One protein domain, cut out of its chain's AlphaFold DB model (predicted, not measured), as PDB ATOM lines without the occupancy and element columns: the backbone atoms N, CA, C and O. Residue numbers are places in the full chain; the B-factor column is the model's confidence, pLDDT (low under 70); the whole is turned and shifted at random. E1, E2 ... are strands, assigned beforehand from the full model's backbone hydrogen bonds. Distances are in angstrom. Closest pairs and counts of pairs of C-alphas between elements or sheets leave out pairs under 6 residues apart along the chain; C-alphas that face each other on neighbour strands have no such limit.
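What this domain is: This is residues 2 to 108 of the 278 residues of an uncharacterized protein of Absidia glauca (UniProt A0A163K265). A long hairpin of two bent strands, E5 and E6, arches along the domain; E3, E2 and E1 widen the sheet beside one limb of E5, and short E4 pairs beside the other. The 107 printed residues hold six named strands, E1 to E6, in one branched, twisted antiparallel sheet, all strand. E1 E2 E3 and E4 E5 E6 are meanders, each strand the antiparallel neighbour of the one before. The whole is loose, radius of gyration of the C-alphas 16.7 A, spanning 56 by 34 by 24 A.

How they stand to each other: Look first at E5, residues 69 to 87, which bends by 93 degrees at residue 82. On one side is E6, residues 90 to 105, its hairpin partner, with N 81 and O 96 2.8 A apart, within hydrogen-bond range. On the other side find E3, residues 38 to 46, with N 43 and O 82 at 2.9 A, and E4, residues 57 to 60, in a hairpin with E5, with N 58 and O 71 at 2.8 A. E2, residues 28 to 35, forms hairpins with E3, N 31 and O 42 at 2.8 A, and with E1, residues 18 to 22, N 21 and O 30 at 2.9 A.

Where its parts are: Find C-alpha 18 at (149.280, 163.914, 169.083), where E1 begins. E5 runs 39.7 A from C-alpha 69 at (151.187, 153.336, 195.561); E6 runs 36.9 A to C-alpha 105.

The domain as a whole: The printed part has no cut, and no link is long. The C-alphas of Asp 63 and Gln 90, the two farthest apart, are 56.0 A apart. The pLDDT is under 70 at residue 2 and residues 61 to 68.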
ATOM      1  N   SER A   2     139.067 161.113 172.937       61.50
ATOM      2  CA  SER A   2     140.092 160.710 171.972       61.50
ATOM      3  C   SER A   2     140.650 159.352 172.382       61.50
ATOM      4  O   SER A   2     140.804 159.079 173.578       61.50
ATOM      5  N   LYS A   3     140.917 158.478 171.416       82.50
ATOM      6  CA  LYS A   3     141.430 157.139 171.711       82.50
ATOM      7  C   LYS A   3     142.884 157.269 172.170       82.50
ATOM      8  O   LYS A   3     143.757 157.564 171.369       82.50
ATOM      9  N   PHE A   4     143.124 157.125 173.471       88.56
ATOM     10  CA  PHE A   4     144.470 157.116 174.042       88.56
ATOM     11  C   PHE A   4     145.054 155.710 173.898       88.56
ATOM     12  O   PHE A   4     144.628 154.780 174.585       88.56
ATOM     13  N   GLU A   5     145.991 155.545 172.970       94.69
ATOM     14  CA  GLU A   5     146.623 154.268 172.652       94.69
ATOM     15  C   GLU A   5     148.079 154.284 173.113       94.69
ATOM     16  O   GLU A   5     148.866 155.121 172.675       94.69
ATOM     17  N   LEU A   6     148.445 153.345 173.983       94.00
ATOM     18  CA  LEU A   6     149.836 153.098 174.353       94.00
ATOM     19  C   LEU A   6     150.397 151.950 173.518       94.00
ATOM     20  O   LEU A   6     149.692 150.973 173.255       94.00
ATOM     21  N   SER A   7     151.679 152.031 173.161       95.00
ATOM     22  CA  SER A   7     152.416 150.866 172.666       95.00
ATOM     23  C   SER A   7     152.477 149.761 173.725       95.00
ATOM     24  O   SER A   7     152.326 150.011 174.923       95.00
ATOM     25  N   GLU A   8     152.735 148.526 173.292       93.44
ATOM     26  CA  GLU A   8     152.817 147.354 174.176       93.44
ATOM     27  C   GLU A   8     153.848 147.535 175.305       93.44
ATOM     28  O   GLU A   8     153.590 147.201 176.462       93.44
ATOM     29  N   ASP A   9     154.985 148.160 174.992       92.00
ATOM     30  CA  ASP A   9     156.047 148.484 175.948       92.00
ATOM     31  C   ASP A   9     155.775 149.746 176.792       92.00
ATOM     32  O   ASP A   9     156.554 150.065 177.696       92.00
ATOM     33  N   LYS A  10     154.663 150.447 176.525       92.50
ATOM     34  CA  LYS A  10     154.224 151.693 177.177       92.50
ATOM     35  C   LYS A  10     155.224 152.847 177.062       92.50
ATOM     36  O   LYS A  10     155.306 153.690 177.962       92.50
ATOM     37  N   ARG A  11     156.006 152.873 175.981       93.56
ATOM     38  CA  ARG A  11     156.983 153.934 175.693       93.56
ATOM     39  C   ARG A  11     156.531 154.889 174.601       93.56
ATOM     40  O   ARG A  11     157.095 155.963 174.496       93.56
ATOM     41  N   SER A  12     155.512 154.534 173.829       95.94
ATOM     42  CA  SER A  12     154.921 155.394 172.803       95.94
ATOM     43  C   SER A  12     153.438 155.604 173.077       95.94
ATOM     44  O   SER A  12     152.775 154.742 173.662       95.94
ATOM     45  N   VAL A  13     152.917 156.749 172.646       95.56
ATOM     46  CA  VAL A  13     151.516 157.129 172.823       95.56
ATOM     47  C   VAL A  13     150.965 157.773 171.560       95.56
ATOM     48  O   VAL A  13     151.622 158.602 170.932       95.56
ATOM     49  N   LYS A  14     149.730 157.423 171.218       95.25
ATOM     50  CA  LYS A  14     148.984 158.019 170.118       95.25
ATOM     51  C   LYS A  14     147.591 158.432 170.574       95.25
ATOM     52  O   LYS A  14     146.919 157.711 171.311       95.25
ATOM     53  N   THR A  15     147.166 159.599 170.110       93.62
ATOM     54  CA  THR A  15     145.799 160.110 170.195       93.62
ATOM     55  C   THR A  15     145.376 160.662 168.832       93.62
ATOM     56  O   THR A  15     146.139 160.609 167.867       93.62
ATOM     57  N   ASP A  16     144.169 161.219 168.755       90.00
ATOM     58  CA  ASP A  16     143.700 161.924 167.557       90.00
ATOM     59  C   ASP A  16     144.461 163.243 167.309       90.00
ATOM     60  O   ASP A  16     144.473 163.734 166.183       90.00
ATOM     61  N   PHE A  17     145.102 163.811 168.341       90.88
ATOM     62  CA  PHE A  17     145.738 165.137 168.293       90.88
ATOM     63  C   PHE A  17     147.259 165.100 168.403       90.88
ATOM     64  O   PHE A  17     147.925 166.043 167.989       90.88
ATOM     65  N   PHE A  18     147.834 164.045 168.973       93.25
ATOM     66  CA  PHE A  18     149.280 163.914 169.083       93.25
ATOM     67  C   PHE A  18     149.737 162.466 168.975       93.25
ATOM     68  O   PHE A  18     149.025 161.533 169.345       93.25
ATOM     69  N   ASN A  19     150.962 162.293 168.500       96.44
ATOM     70  CA  ASN A  19     151.647 161.021 168.390       96.44
ATOM     71  C   ASN A  19     153.096 161.196 168.856       96.44
ATOM     72  O   ASN A  19     153.838 161.987 168.283       96.44
ATOM     73  N   ILE A  20     153.490 160.456 169.887       97.12
ATOM     74  CA  ILE A  20     154.850 160.435 170.426       97.12
ATOM     75  C   ILE A  20     155.351 159.002 170.312       97.12
ATOM     76  O   ILE A  20     154.854 158.109 170.998       97.12
ATOM     77  N   THR A  21     156.308 158.767 169.418       97.62
ATOM     78  CA  THR A  21     156.806 157.424 169.098       97.62
ATOM     79  C   THR A  21     158.297 157.317 169.382       97.62
ATOM     80  O   THR A  21     159.072 158.111 168.859       97.62
ATOM     81  N   LEU A  22     158.702 156.326 170.176       97.81
ATOM     82  CA  LEU A  22     160.110 155.974 170.362       97.81
ATOM     83  C   LEU A  22     160.604 155.159 169.165       97.81
ATOM     84  O   LEU A  22     159.950 154.200 168.752       97.81
ATOM     85  N   ASP A  23     161.760 155.518 168.617       96.19
ATOM     86  CA  ASP A  23     162.375 154.754 167.539       96.19
ATOM     87  C   ASP A  23     162.847 153.351 167.996       96.19
ATOM     88  O   ASP A  23     163.082 153.107 169.184       96.19
ATOM     89  N   PRO A  24     163.020 152.389 167.068       95.12
ATOM     90  CA  PRO A  24     163.479 151.040 167.416       95.12
ATOM     91  C   PRO A  24     164.866 151.002 168.073       95.12
ATOM     92  O   PRO A  24     165.178 150.067 168.811       95.12
ATOM     93  N   THR A  25     165.700 152.015 167.820       95.44
ATOM     94  CA  THR A  25     167.022 152.176 168.439       95.44
ATOM     95  C   THR A  25     166.963 152.696 169.876       95.44
ATOM     96  O   THR A  25     167.979 152.662 170.567       95.44
ATOM     97  N   GLN A  26     165.788 153.117 170.357       94.38
ATOM     98  CA  GLN A  26     165.562 153.700 171.683       94.38
ATOM     99  C   GLN A  26     166.411 154.953 171.949       94.38
ATOM    100  O   GLN A  26     166.863 155.177 173.075       94.38
ATOM    101  N   GLN A  27     166.649 155.743 170.904       96.75
ATOM    102  CA  GLN A  27     167.476 156.951 170.921       96.75
ATOM    103  C   GLN A  27     166.647 158.216 170.702       96.75
ATOM    104  O   GLN A  27     166.948 159.247 171.297       96.75
ATOM    105  N   THR A  28     165.603 158.139 169.875       98.19
ATOM    106  CA  THR A  28     164.850 159.318 169.428       98.19
ATOM    107  C   THR A  28     163.357 159.134 169.629       98.19
ATOM    108  O   THR A  28     162.779 158.145 169.177       98.19
ATOM    109  N   TYR A  29     162.715 160.122 170.250       98.19
ATOM    110  CA  TYR A  29     161.271 160.291 170.176       98.19
ATOM    111  C   TYR A  29     160.902 161.149 168.972       98.19
ATOM    112  O   TYR A  29     161.426 162.245 168.802       98.19
ATOM    113  N   LYS A  30     159.954 160.676 168.169       98.12
ATOM    114  CA  LYS A  30     159.261 161.484 167.165       98.12
ATOM    115  C   LYS A  30     157.991 162.035 167.788       98.12
ATOM    116  O   LYS A  30     157.111 161.253 168.145       98.12
ATOM    117  N   VAL A  31     157.909 163.351 167.925       97.69
ATOM    118  CA  VAL A  31     156.771 164.073 168.499       97.69
ATOM    119  C   VAL A  31     156.022 164.770 167.374       97.69
ATOM    120  O   VAL A  31     156.567 165.614 166.666       97.69
ATOM    121  N   GLN A  32     154.755 164.411 167.214       97.88
ATOM    122  CA  GLN A  32     153.833 165.043 166.285       97.88
ATOM    123  C   GLN A  32     152.627 165.561 167.056       97.88
ATOM    124  O   GLN A  32     152.006 164.805 167.798       97.88
ATOM    125  N   ILE A  33     152.283 166.831 166.867       96.44
ATOM    126  CA  ILE A  33     151.066 167.442 167.417       96.44
ATOM    127  C   ILE A  33     150.311 168.080 166.258       96.44
ATOM    128  O   ILE A  33     150.905 168.726 165.401       96.44
ATOM    129  N   THR A  34     149.003 167.871 166.204       93.31
ATOM    130  CA  THR A  34     148.092 168.481 165.237       93.31
ATOM    131  C   THR A  34     146.926 169.097 165.995       93.31
ATOM    132  O   THR A  34     145.998 168.413 166.421       93.31
ATOM    133  N   HIS A  35     146.989 170.412 166.155       91.00
ATOM    134  CA  HIS A  35     145.961 171.254 166.748       91.00
ATOM    135  C   HIS A  35     145.680 172.432 165.794       91.00
ATOM    136  O   HIS A  35     146.599 172.848 165.085       91.00
ATOM    137  N   PRO A  36     144.452 172.990 165.736       89.00
ATOM    138  CA  PRO A  36     144.141 174.125 164.858       89.00
ATOM    139  C   PRO A  36     145.107 175.312 164.974       89.00
ATOM    140  O   PRO A  36     145.418 175.940 163.963       89.00
ATOM    141  N   ASP A  37     145.608 175.564 166.184       91.25
ATOM    142  CA  ASP A  37     146.506 176.687 166.484       91.25
ATOM    143  C   ASP A  37     147.991 176.287 166.571       91.25
ATOM    144  O   ASP A  37     148.859 177.151 166.664       91.25
ATOM    145  N   LEU A  38     148.296 174.982 166.553       94.81
ATOM    146  CA  LEU A  38     149.652 174.466 166.748       94.81
ATOM    147  C   LEU A  38     149.863 173.152 165.990       94.81
ATOM    148  O   LEU A  38     149.229 172.138 166.286       94.81
ATOM    149  N   VAL A  39     150.830 173.136 165.075       96.75
ATOM    150  CA  VAL A  39     151.341 171.890 164.484       96.75
ATOM    151  C   VAL A  39     152.801 171.724 164.867       96.75
ATOM    152  O   VAL A  39     153.598 172.630 164.658       96.75
ATOM    153  N   VAL A  40     153.164 170.564 165.406       97.75
ATOM    154  CA  VAL A  40     154.544 170.239 165.790       97.75
ATOM    155  C   VAL A  40     154.986 168.998 165.039       97.75
ATOM    156  O   VAL A  40     154.252 168.012 164.986       97.75
ATOM    157  N   SER A  41     156.202 169.034 164.504       98.06
ATOM    158  CA  SER A  41     156.942 167.856 164.060       98.06
ATOM    159  C   SER A  41     158.366 167.976 164.578       98.06
ATOM    160  O   SER A  41     159.111 168.833 164.111       98.06
ATOM    161  N   LEU A  42     158.736 167.140 165.542       97.75
ATOM    162  CA  LEU A  42     159.985 167.253 166.286       97.75
ATOM    163  C   LEU A  42     160.637 165.880 166.463       97.75
ATOM    164  O   LEU A  42     159.980 164.933 166.896       97.75
ATOM    165  N   ASP A  43     161.933 165.796 166.179       98.44
ATOM    166  CA  ASP A  43     162.791 164.705 166.630       98.44
ATOM    167  C   ASP A  43     163.468 165.132 167.942       98.44
ATOM    168  O   ASP A  43     164.065 166.204 168.028       98.44
ATOM    169  N   PHE A  44     163.332 164.301 168.972       98.25
ATOM    170  CA  PHE A  44     163.874 164.518 170.309       98.25
ATOM    171  C   PHE A  44     164.827 163.373 170.664       98.25
ATOM    172  O   PHE A  44     164.398 162.282 171.053       98.25
ATOM    173  N   THR A  45     166.121 163.600 170.460       98.38
ATOM    174  CA  THR A  45     167.169 162.573 170.508       98.38
ATOM    175  C   THR A  45     167.975 162.694 171.790       98.38
ATOM    176  O   THR A  45     168.537 163.751 172.066       98.38
ATOM    177  N   ARG A  46     168.069 161.622 172.584       97.44
ATOM    178  CA  ARG A  46     168.898 161.633 173.801       97.44
ATOM    179  C   ARG A  46     170.378 161.809 173.456       97.44
ATOM    180  O   ARG A  46     170.862 161.211 172.498       97.44
ATOM    181  N   VAL A  47     171.088 162.590 174.265       97.81
ATOM    182  CA  VAL A  47     172.527 162.850 174.080       97.81
ATOM    183  C   VAL A  47     173.379 161.693 174.606       97.81
ATOM    184  O   VAL A  47     174.327 161.264 173.955       97.81
ATOM    185  N   ASP A  48     173.010 161.140 175.761       96.56
ATOM    186  CA  ASP A  48     173.708 160.014 176.383       96.56
ATOM    187  C   ASP A  48     172.703 159.036 177.016       96.56
ATOM    188  O   ASP A  48     171.495 159.076 176.747       96.56
ATOM    189  N   LYS A  49     173.188 158.121 177.863       94.56
ATOM    190  CA  LYS A  49     172.338 157.204 178.622       94.56
ATOM    191  C   LYS A  49     171.359 157.945 179.541       94.56
ATOM    192  O   LYS A  49     171.650 158.989 180.122       94.56
ATOM    193  N   GLY A  50     170.178 157.353 179.695       95.75
ATOM    194  CA  GLY A  50     169.212 157.778 180.700       95.75
ATOM    195  C   GLY A  50     169.556 157.261 182.095       95.75
ATOM    196  O   GLY A  50     170.402 156.379 182.247       95.75
ATOM    197  N   PHE A  51     168.850 157.749 183.112       96.25
ATOM    198  CA  PHE A  51     169.023 157.268 184.482       96.25
ATOM    199  C   PHE A  51     167.706 157.044 185.219       96.25
ATOM    200  O   PHE A  51     166.637 157.529 184.843       96.25
ATOM    201  N   LYS A  52     167.813 156.278 186.302       95.38
ATOM    202  CA  LYS A  52     166.803 156.118 187.343       95.38
ATOM    203  C   LYS A  52     167.530 155.920 188.672       95.38
ATOM    204  O   LYS A  52     168.617 155.346 188.685       95.38
ATOM    205  N   VAL A  53     166.933 156.352 189.775       92.62
ATOM    206  CA  VAL A  53     167.454 156.054 191.115       92.62
ATOM    207  C   VAL A  53     166.862 154.730 191.598       92.62
ATOM    208  O   VAL A  53     165.649 154.518 191.516       92.62
ATOM    209  N   GLY A  54     167.715 153.814 192.066       90.25
ATOM    210  CA  GLY A  54     167.306 152.472 192.487       90.25
ATOM    211  C   GLY A  54     166.558 151.719 191.380       90.25
ATOM    212  O   GLY A  54     166.985 151.659 190.225       90.25
ATOM    213  N   GLU A  55     165.386 151.171 191.699       88.94
ATOM    214  CA  GLU A  55     164.539 150.507 190.701       88.94
ATOM    215  C   GLU A  55     163.809 151.487 189.765       88.94
ATOM    216  O   GLU A  55     163.207 151.057 188.773       88.94
ATOM    217  N   GLY A  56     163.909 152.794 190.023       88.06
ATOM    218  CA  GLY A  56     163.129 153.848 189.380       88.06
ATOM    219  C   GLY A  56     161.721 153.959 189.947       88.06
ATOM    220  O   GLY A  56     160.826 154.403 189.234       88.06
ATOM    221  N   ARG A  57     161.505 153.493 191.181       88.50
ATOM    222  CA  ARG A  57     160.238 153.573 191.911       88.50
ATOM    223  C   ARG A  57     160.490 154.019 193.345       88.50
ATOM    224  O   ARG A  57     161.339 153.448 194.021       88.50
ATOM    225  N   THR A  58     159.692 154.972 193.800       85.75
ATOM    226  CA  THR A  58     159.562 155.353 195.204       85.75
ATOM    227  C   THR A  58     158.224 154.828 195.698       85.75
ATOM    228  O   THR A  58     157.179 155.220 195.179       85.75
ATOM    229  N   TYR A  59     158.260 153.909 196.659       84.88
ATOM    230  CA  TYR A  59     157.067 153.311 197.253       84.88
ATOM    231  C   TYR A  59     156.612 154.131 198.463       84.88
ATOM    232  O   TYR A  59     157.439 154.586 199.251       84.88
ATOM    233  N   LEU A  60     155.300 154.317 198.597       78.44
ATOM    234  CA  LEU A  60     154.682 155.093 199.669       78.44
ATOM    235  C   LEU A  60     153.720 154.188 200.455       78.44
ATOM    236  O   LEU A  60     152.760 153.659 199.895       78.44
ATOM    237  N   GLY A  61     153.982 154.011 201.755       69.19
ATOM    238  CA  GLY A  61     153.254 153.088 202.644       69.19
ATOM    239  C   GLY A  61     154.052 151.823 203.008       69.19
ATOM    240  O   GLY A  61     154.884 151.367 202.230       69.19
ATOM    241  N   GLY A  62     153.831 151.294 204.218       55.47
ATOM    242  CA  GLY A  62     154.592 150.177 204.800       55.47
ATOM    243  C   GLY A  62     153.927 148.802 204.650       55.47
ATOM    244  O   GLY A  62     152.702 148.703 204.666       55.47
ATOM    245  N   ASP A  63     154.770 147.774 204.501       53.53
ATOM    246  CA  ASP A  63     154.537 146.321 204.529       53.53
ATOM    247  C   ASP A  63     153.081 145.834 204.601       53.53
ATOM    248  O   ASP A  63     152.607 145.418 205.656       53.53
ATOM    249  N   GLN A  64     152.388 145.784 203.460       45.25
ATOM    250  CA  GLN A  64     151.408 144.730 203.169       45.25
ATOM    251  C   GLN A  64     151.015 144.751 201.686       45.25
ATOM    252  O   GLN A  64     150.700 145.792 201.117       45.25
ATOM    253  N   GLY A  65     151.077 143.575 201.055       48.16
ATOM    254  CA  GLY A  65     150.986 143.321 199.612       48.16
ATOM    255  C   GLY A  65     149.660 143.635 198.909       48.16
ATOM    256  O   GLY A  65     149.246 142.871 198.041       48.16
ATOM    257  N   SER A  66     149.005 144.756 199.206       46.28
ATOM    258  CA  SER A  66     147.871 145.254 198.425       46.28
ATOM    259  C   SER A  66     147.919 146.781 198.303       46.28
ATOM    260  O   SER A  66     147.628 147.495 199.256       46.28
ATOM    261  N   ALA A  67     148.256 147.255 197.100       47.97
ATOM    262  CA  ALA A  67     148.166 148.649 196.646       47.97
ATOM    263  C   ALA A  67     149.093 149.686 197.320       47.97
ATOM    264  O   ALA A  67     148.692 150.837 197.486       47.97
ATOM    265  N   ALA A  68     150.349 149.334 197.630       56.41
ATOM    266  CA  ALA A  68     151.375 150.349 197.893       56.41
ATOM    267  C   ALA A  68     151.546 151.203 196.630       56.41
ATOM    268  O   ALA A  68     152.038 150.739 195.595       56.41
ATOM    269  N   GLY A  69     151.051 152.433 196.679       76.12
ATOM    270  CA  GLY A  69     151.187 153.336 195.561       76.12
ATOM    271  C   GLY A  69     152.639 153.756 195.392       76.12
ATOM    272  O   GLY A  69     153.398 153.869 196.355       76.12
ATOM    273  N   PHE A  70     153.046 153.928 194.141       84.50
ATOM    274  CA  PHE A  70     154.413 154.290 193.804       84.50
ATOM    275  C   PHE A  70     154.429 155.501 192.887       84.50
ATOM    276  O   PHE A  70     153.485 155.745 192.128       84.50
ATOM    277  N   VAL A  71     155.550 156.210 192.918       88.31
ATOM    278  CA  VAL A  71     155.930 157.130 191.852       88.31
ATOM    279  C   VAL A  71     157.138 156.557 191.142       88.31
ATOM    280  O   VAL A  71     158.046 156.033 191.781       88.31
ATOM    281  N   SER A  72     157.138 156.595 189.818       91.06
ATOM    282  CA  SER A  72     158.248 156.140 188.993       91.06
ATOM    283  C   SER A  72     158.745 157.281 188.134       91.06
ATOM    284  O   SER A  72     157.933 157.934 187.487       91.06
ATOM    285  N   HIS A  73     160.061 157.469 188.105       93.94
ATOM    286  CA  HIS A  73     160.718 158.449 187.252       93.94
ATOM    287  C   HIS A  73     161.924 157.806 186.571       93.94
ATOM    288  O   HIS A  73     162.741 157.138 187.214       93.94
ATOM    289  N   LYS A  74     162.023 158.000 185.259       95.75
ATOM    290  CA  LYS A  74     163.183 157.618 184.449       95.75
ATOM    291  C   LYS A  74     163.481 158.758 183.495       95.75
ATOM    292  O   LYS A  74     162.561 159.269 182.865       95.75
ATOM    293  N   PHE A  75     164.744 159.121 183.380       97.44
ATOM    294  CA  PHE A  75     165.155 160.376 182.771       97.44
ATOM    295  C   PHE A  75     166.014 160.141 181.542       97.44
ATOM    296  O   PHE A  75     166.867 159.254 181.556       97.44
ATOM    297  N   TRP A  76     165.855 160.990 180.533       97.94
ATOM    298  CA  TRP A  76     166.936 161.381 179.634       97.94
ATOM    299  C   TRP A  76     167.330 162.808 180.013       97.94
ATOM    300  O   TRP A  76     166.583 163.727 179.684       97.94
ATOM    301  N   PRO A  77     168.436 162.995 180.753       96.94
ATOM    302  CA  PRO A  77     168.768 164.281 181.372       96.94
ATOM    303  C   PRO A  77     169.159 165.365 180.367       96.94
ATOM    304  O   PRO A  77     169.035 166.547 180.664       96.94
ATOM    305  N   ARG A  78     169.621 164.953 179.183       98.06
ATOM    306  CA  ARG A  78     169.876 165.834 178.052       98.06
ATOM    307  C   ARG A  78     169.446 165.157 176.762       98.06
ATOM    308  O   ARG A  78     169.760 163.985 176.519       98.06
ATOM    309  N   ALA A  79     168.744 165.907 175.938       97.94
ATOM    310  CA  ALA A  79     168.323 165.530 174.609       97.94
ATOM    311  C   ALA A  79     168.319 166.763 173.704       97.94
ATOM    312  O   ALA A  79     168.101 167.881 174.166       97.94
ATOM    313  N   GLN A  80     168.549 166.534 172.419       97.88
ATOM    314  CA  GLN A  80     168.477 167.544 171.377       97.88
ATOM    315  C   GLN A  80     167.111 167.471 170.702       97.88
ATOM    316  O   GLN A  80     166.662 166.401 170.285       97.88
ATOM    317  N   ALA A  81     166.462 168.619 170.597       97.50
ATOM    318  CA  ALA A  81     165.188 168.825 169.945       97.50
ATOM    319  C   ALA A  81     165.444 169.500 168.593       97.50
ATOM    320  O   ALA A  81     165.998 170.596 168.553       97.50
ATOM    321  N   LYS A  82     165.038 168.872 167.487       98.38
ATOM    322  CA  LYS A  82     165.121 169.468 166.148       98.38
ATOM    323  C   LYS A  82     163.857 169.206 165.348       98.38
ATOM    324  O   LYS A  82     163.402 168.068 165.246       98.38
ATOM    325  N   GLY A  83     163.286 170.247 164.755       97.94
ATOM    326  CA  GLY A  83     162.060 170.095 163.985       97.94
ATOM    327  C   GLY A  83     161.441 171.406 163.546       97.94
ATOM    328  O   GLY A  83     162.128 172.407 163.378       97.94
ATOM    329  N   THR A  84     160.127 171.381 163.353       98.19
ATOM    330  CA  THR A  84     159.355 172.516 162.849       98.19
ATOM    331  C   THR A  84     158.062 172.689 163.618       98.19
ATOM    332  O   THR A  84     157.342 171.709 163.854       98.19
ATOM    333  N   PHE A  85     157.747 173.927 163.979       97.81
ATOM    334  CA  PHE A  85     156.485 174.308 164.602       97.81
ATOM    335  C   PHE A  85     155.711 175.196 163.624       97.81
ATOM    336  O   PHE A  85     156.299 176.042 162.956       97.81
ATOM    337  N   ILE A  86     154.396 175.022 163.537       97.56
ATOM    338  CA  ILE A  86     153.499 175.964 162.870       97.56
ATOM    339  C   ILE A  86     152.658 176.625 163.952       97.56
ATOM    340  O   ILE A  86     151.824 175.958 164.563       97.56
ATOM    341  N   VAL A  87     152.885 177.919 164.168       95.56
ATOM    342  CA  VAL A  87     152.176 178.763 165.141       95.56
ATOM    343  C   VAL A  87     151.674 179.990 164.394       95.56
ATOM    344  O   VAL A  87     152.386 180.518 163.545       95.56
ATOM    345  N   ASP A  88     150.426 180.402 164.617       92.00
ATOM    346  CA  ASP A  88     149.820 181.548 163.917       92.00
ATOM    347  C   ASP A  88     149.962 181.488 162.381       92.00
ATOM    348  O   ASP A  88     150.112 182.499 161.691       92.00
ATOM    349  N   LYS A  89     149.896 180.267 161.828       91.50
ATOM    350  CA  LYS A  89     150.085 179.951 160.396       91.50
ATOM    351  C   LYS A  89     151.484 180.277 159.848       91.50
ATOM    352  O   LYS A  89     151.661 180.308 158.631       91.50
ATOM    353  N   GLN A  90     152.469 180.490 160.715       96.69
ATOM    354  CA  GLN A  90     153.869 180.685 160.358       96.69
ATOM    355  C   GLN A  90     154.679 179.441 160.708       96.69
ATOM    356  O   GLN A  90     154.498 178.851 161.768       96.69
ATOM    357  N   LEU A  91     155.551 179.027 159.787       97.25
ATOM    358  CA  LEU A  91     156.476 177.920 159.994       97.25
ATOM    359  C   LEU A  91     157.740 178.440 160.684       97.25
ATOM    360  O   LEU A  91     158.366 179.381 160.197       97.25
ATOM    361  N   HIS A  92     158.125 177.787 161.769       97.81
ATOM    362  CA  HIS A  92     159.335 178.055 162.530       97.81
ATOM    363  C   HIS A  92     160.189 176.791 162.567       97.81
ATOM    364  O   HIS A  92     159.718 175.749 163.024       97.81
ATOM    365  N   ASP A  93     161.437 176.886 162.118       97.81
ATOM    366  CA  ASP A  93     162.439 175.863 162.407       97.81
ATOM    367  C   ASP A  93     162.852 175.991 163.878       97.81
ATOM    368  O   ASP A  93     163.115 177.093 164.367       97.81
ATOM    369  N   VAL A  94     162.879 174.868 164.591       95.81
ATOM    370  CA  VAL A  94     163.176 174.809 166.023       95.81
ATOM    371  C   VAL A  94     164.370 173.898 166.249       95.81
ATOM    372  O   VAL A  94     164.393 172.754 165.788       95.81
ATOM    373  N   GLU A  95     165.339 174.413 166.996       97.06
ATOM    374  CA  GLU A  95     166.472 173.671 167.533       97.06
ATOM    375  C   GLU A  95     166.664 174.073 168.998       97.06
ATOM    376  O   GLU A  95     166.560 175.254 169.336       97.06
ATOM    377  N   GLY A  96     166.901 173.101 169.874       95.44
ATOM    378  CA  GLY A  96     167.125 173.361 171.292       95.44
ATOM    379  C   GLY A  96     167.493 172.112 172.081       95.44
ATOM    380  O   GLY A  96     167.516 171.004 171.546       95.44
ATOM    381  N   ASP A  97     167.763 172.300 173.365       95.75
ATOM    382  CA  ASP A  97     167.998 171.226 174.325       95.75
ATOM    383  C   ASP A  97     166.742 170.973 175.174       95.75
ATOM    384  O   ASP A  97     165.868 171.833 175.302       95.75
ATOM    385  N   GLY A  98     166.666 169.802 175.797       95.19
ATOM    386  CA  GLY A  98     165.669 169.533 176.824       95.19
ATOM    387  C   GLY A  98     165.892 168.222 177.560       95.19
ATOM    388  O   GLY A  98     166.826 167.465 177.289       95.19
ATOM    389  N   MET A  99     164.968 167.926 178.467       97.00
ATOM    390  CA  MET A  99     164.930 166.691 179.240       97.00
ATOM    391  C   MET A  99     163.656 165.891 178.941       97.00
ATOM    392  O   MET A  99     162.575 166.445 178.757       97.00
ATOM    393  N   PHE A 100     163.766 164.560 178.938       97.19
ATOM    394  CA  PHE A 100     162.603 163.666 178.905       97.19
ATOM    395  C   PHE A 100     162.458 162.916 180.223       97.19
ATOM    396  O   PHE A 100     163.438 162.404 180.769       97.19
ATOM    397  N   ILE A 101     161.220 162.797 180.706       96.00
ATOM    398  CA  ILE A 101     160.889 162.071 181.931       96.00
ATOM    399  C   ILE A 101     159.743 161.109 181.642       96.00
ATOM    400  O   ILE A 101     158.624 161.512 181.337       96.00
ATOM    401  N   HIS A 102     160.004 159.813 181.797       94.31
ATOM    402  CA  HIS A 102     158.951 158.807 181.868       94.31
ATOM    403  C   HIS A 102     158.451 158.732 183.310       94.31
ATOM    404  O   HIS A 102     159.065 158.068 184.153       94.31
ATOM    405  N   ALA A 103     157.371 159.462 183.589       91.75
ATOM    406  CA  ALA A 103     156.752 159.531 184.905       91.75
ATOM    407  C   ALA A 103     155.497 158.647 184.978       91.75
ATOM    408  O   ALA A 103     154.617 158.717 184.121       91.75
ATOM    409  N   ILE A 104     155.398 157.813 186.015       88.25
ATOM    410  CA  ILE A 104     154.177 157.060 186.333       88.25
ATOM    411  C   ILE A 104     153.824 157.321 187.782       88.25
ATOM    412  O   ILE A 104     154.630 157.063 188.675       88.25
ATOM    413  N   GLN A 105     152.588 157.748 188.009       84.94
ATOM    414  CA  GLN A 105     152.080 157.998 189.342       84.94
ATOM    415  C   GLN A 105     150.907 157.068 189.648       84.94
ATOM    416  O   GLN A 105     149.869 157.111 188.993       84.94
ATOM    417  N   GLY A 106     151.089 156.201 190.642       82.12
ATOM    418  CA  GLY A 106     150.084 155.220 191.060       82.12
ATOM    419  C   GLY A 106     149.072 155.740 192.083       82.12
ATOM    420  O   GLY A 106     148.175 154.997 192.469       82.12
ATOM    421  N   MET A 107     149.212 156.984 192.552       80.81
ATOM    422  CA  MET A 107     148.329 157.613 193.544       80.81
ATOM    423  C   MET A 107     147.986 159.041 193.142       80.81
ATOM    424  O   MET A 107     148.640 159.632 192.289       80.81
ATOM    425  N   GLN A 108     146.986 159.623 193.797       80.25
ATOM    426  CA  GLN A 108     146.658 161.035 193.620       80.25
ATOM    427  C   GLN A 108     147.795 161.921 194.180       80.25
ATOM    428  O   GLN A 108     148.274 161.622 195.279       80.25
TER     429      GLN A 108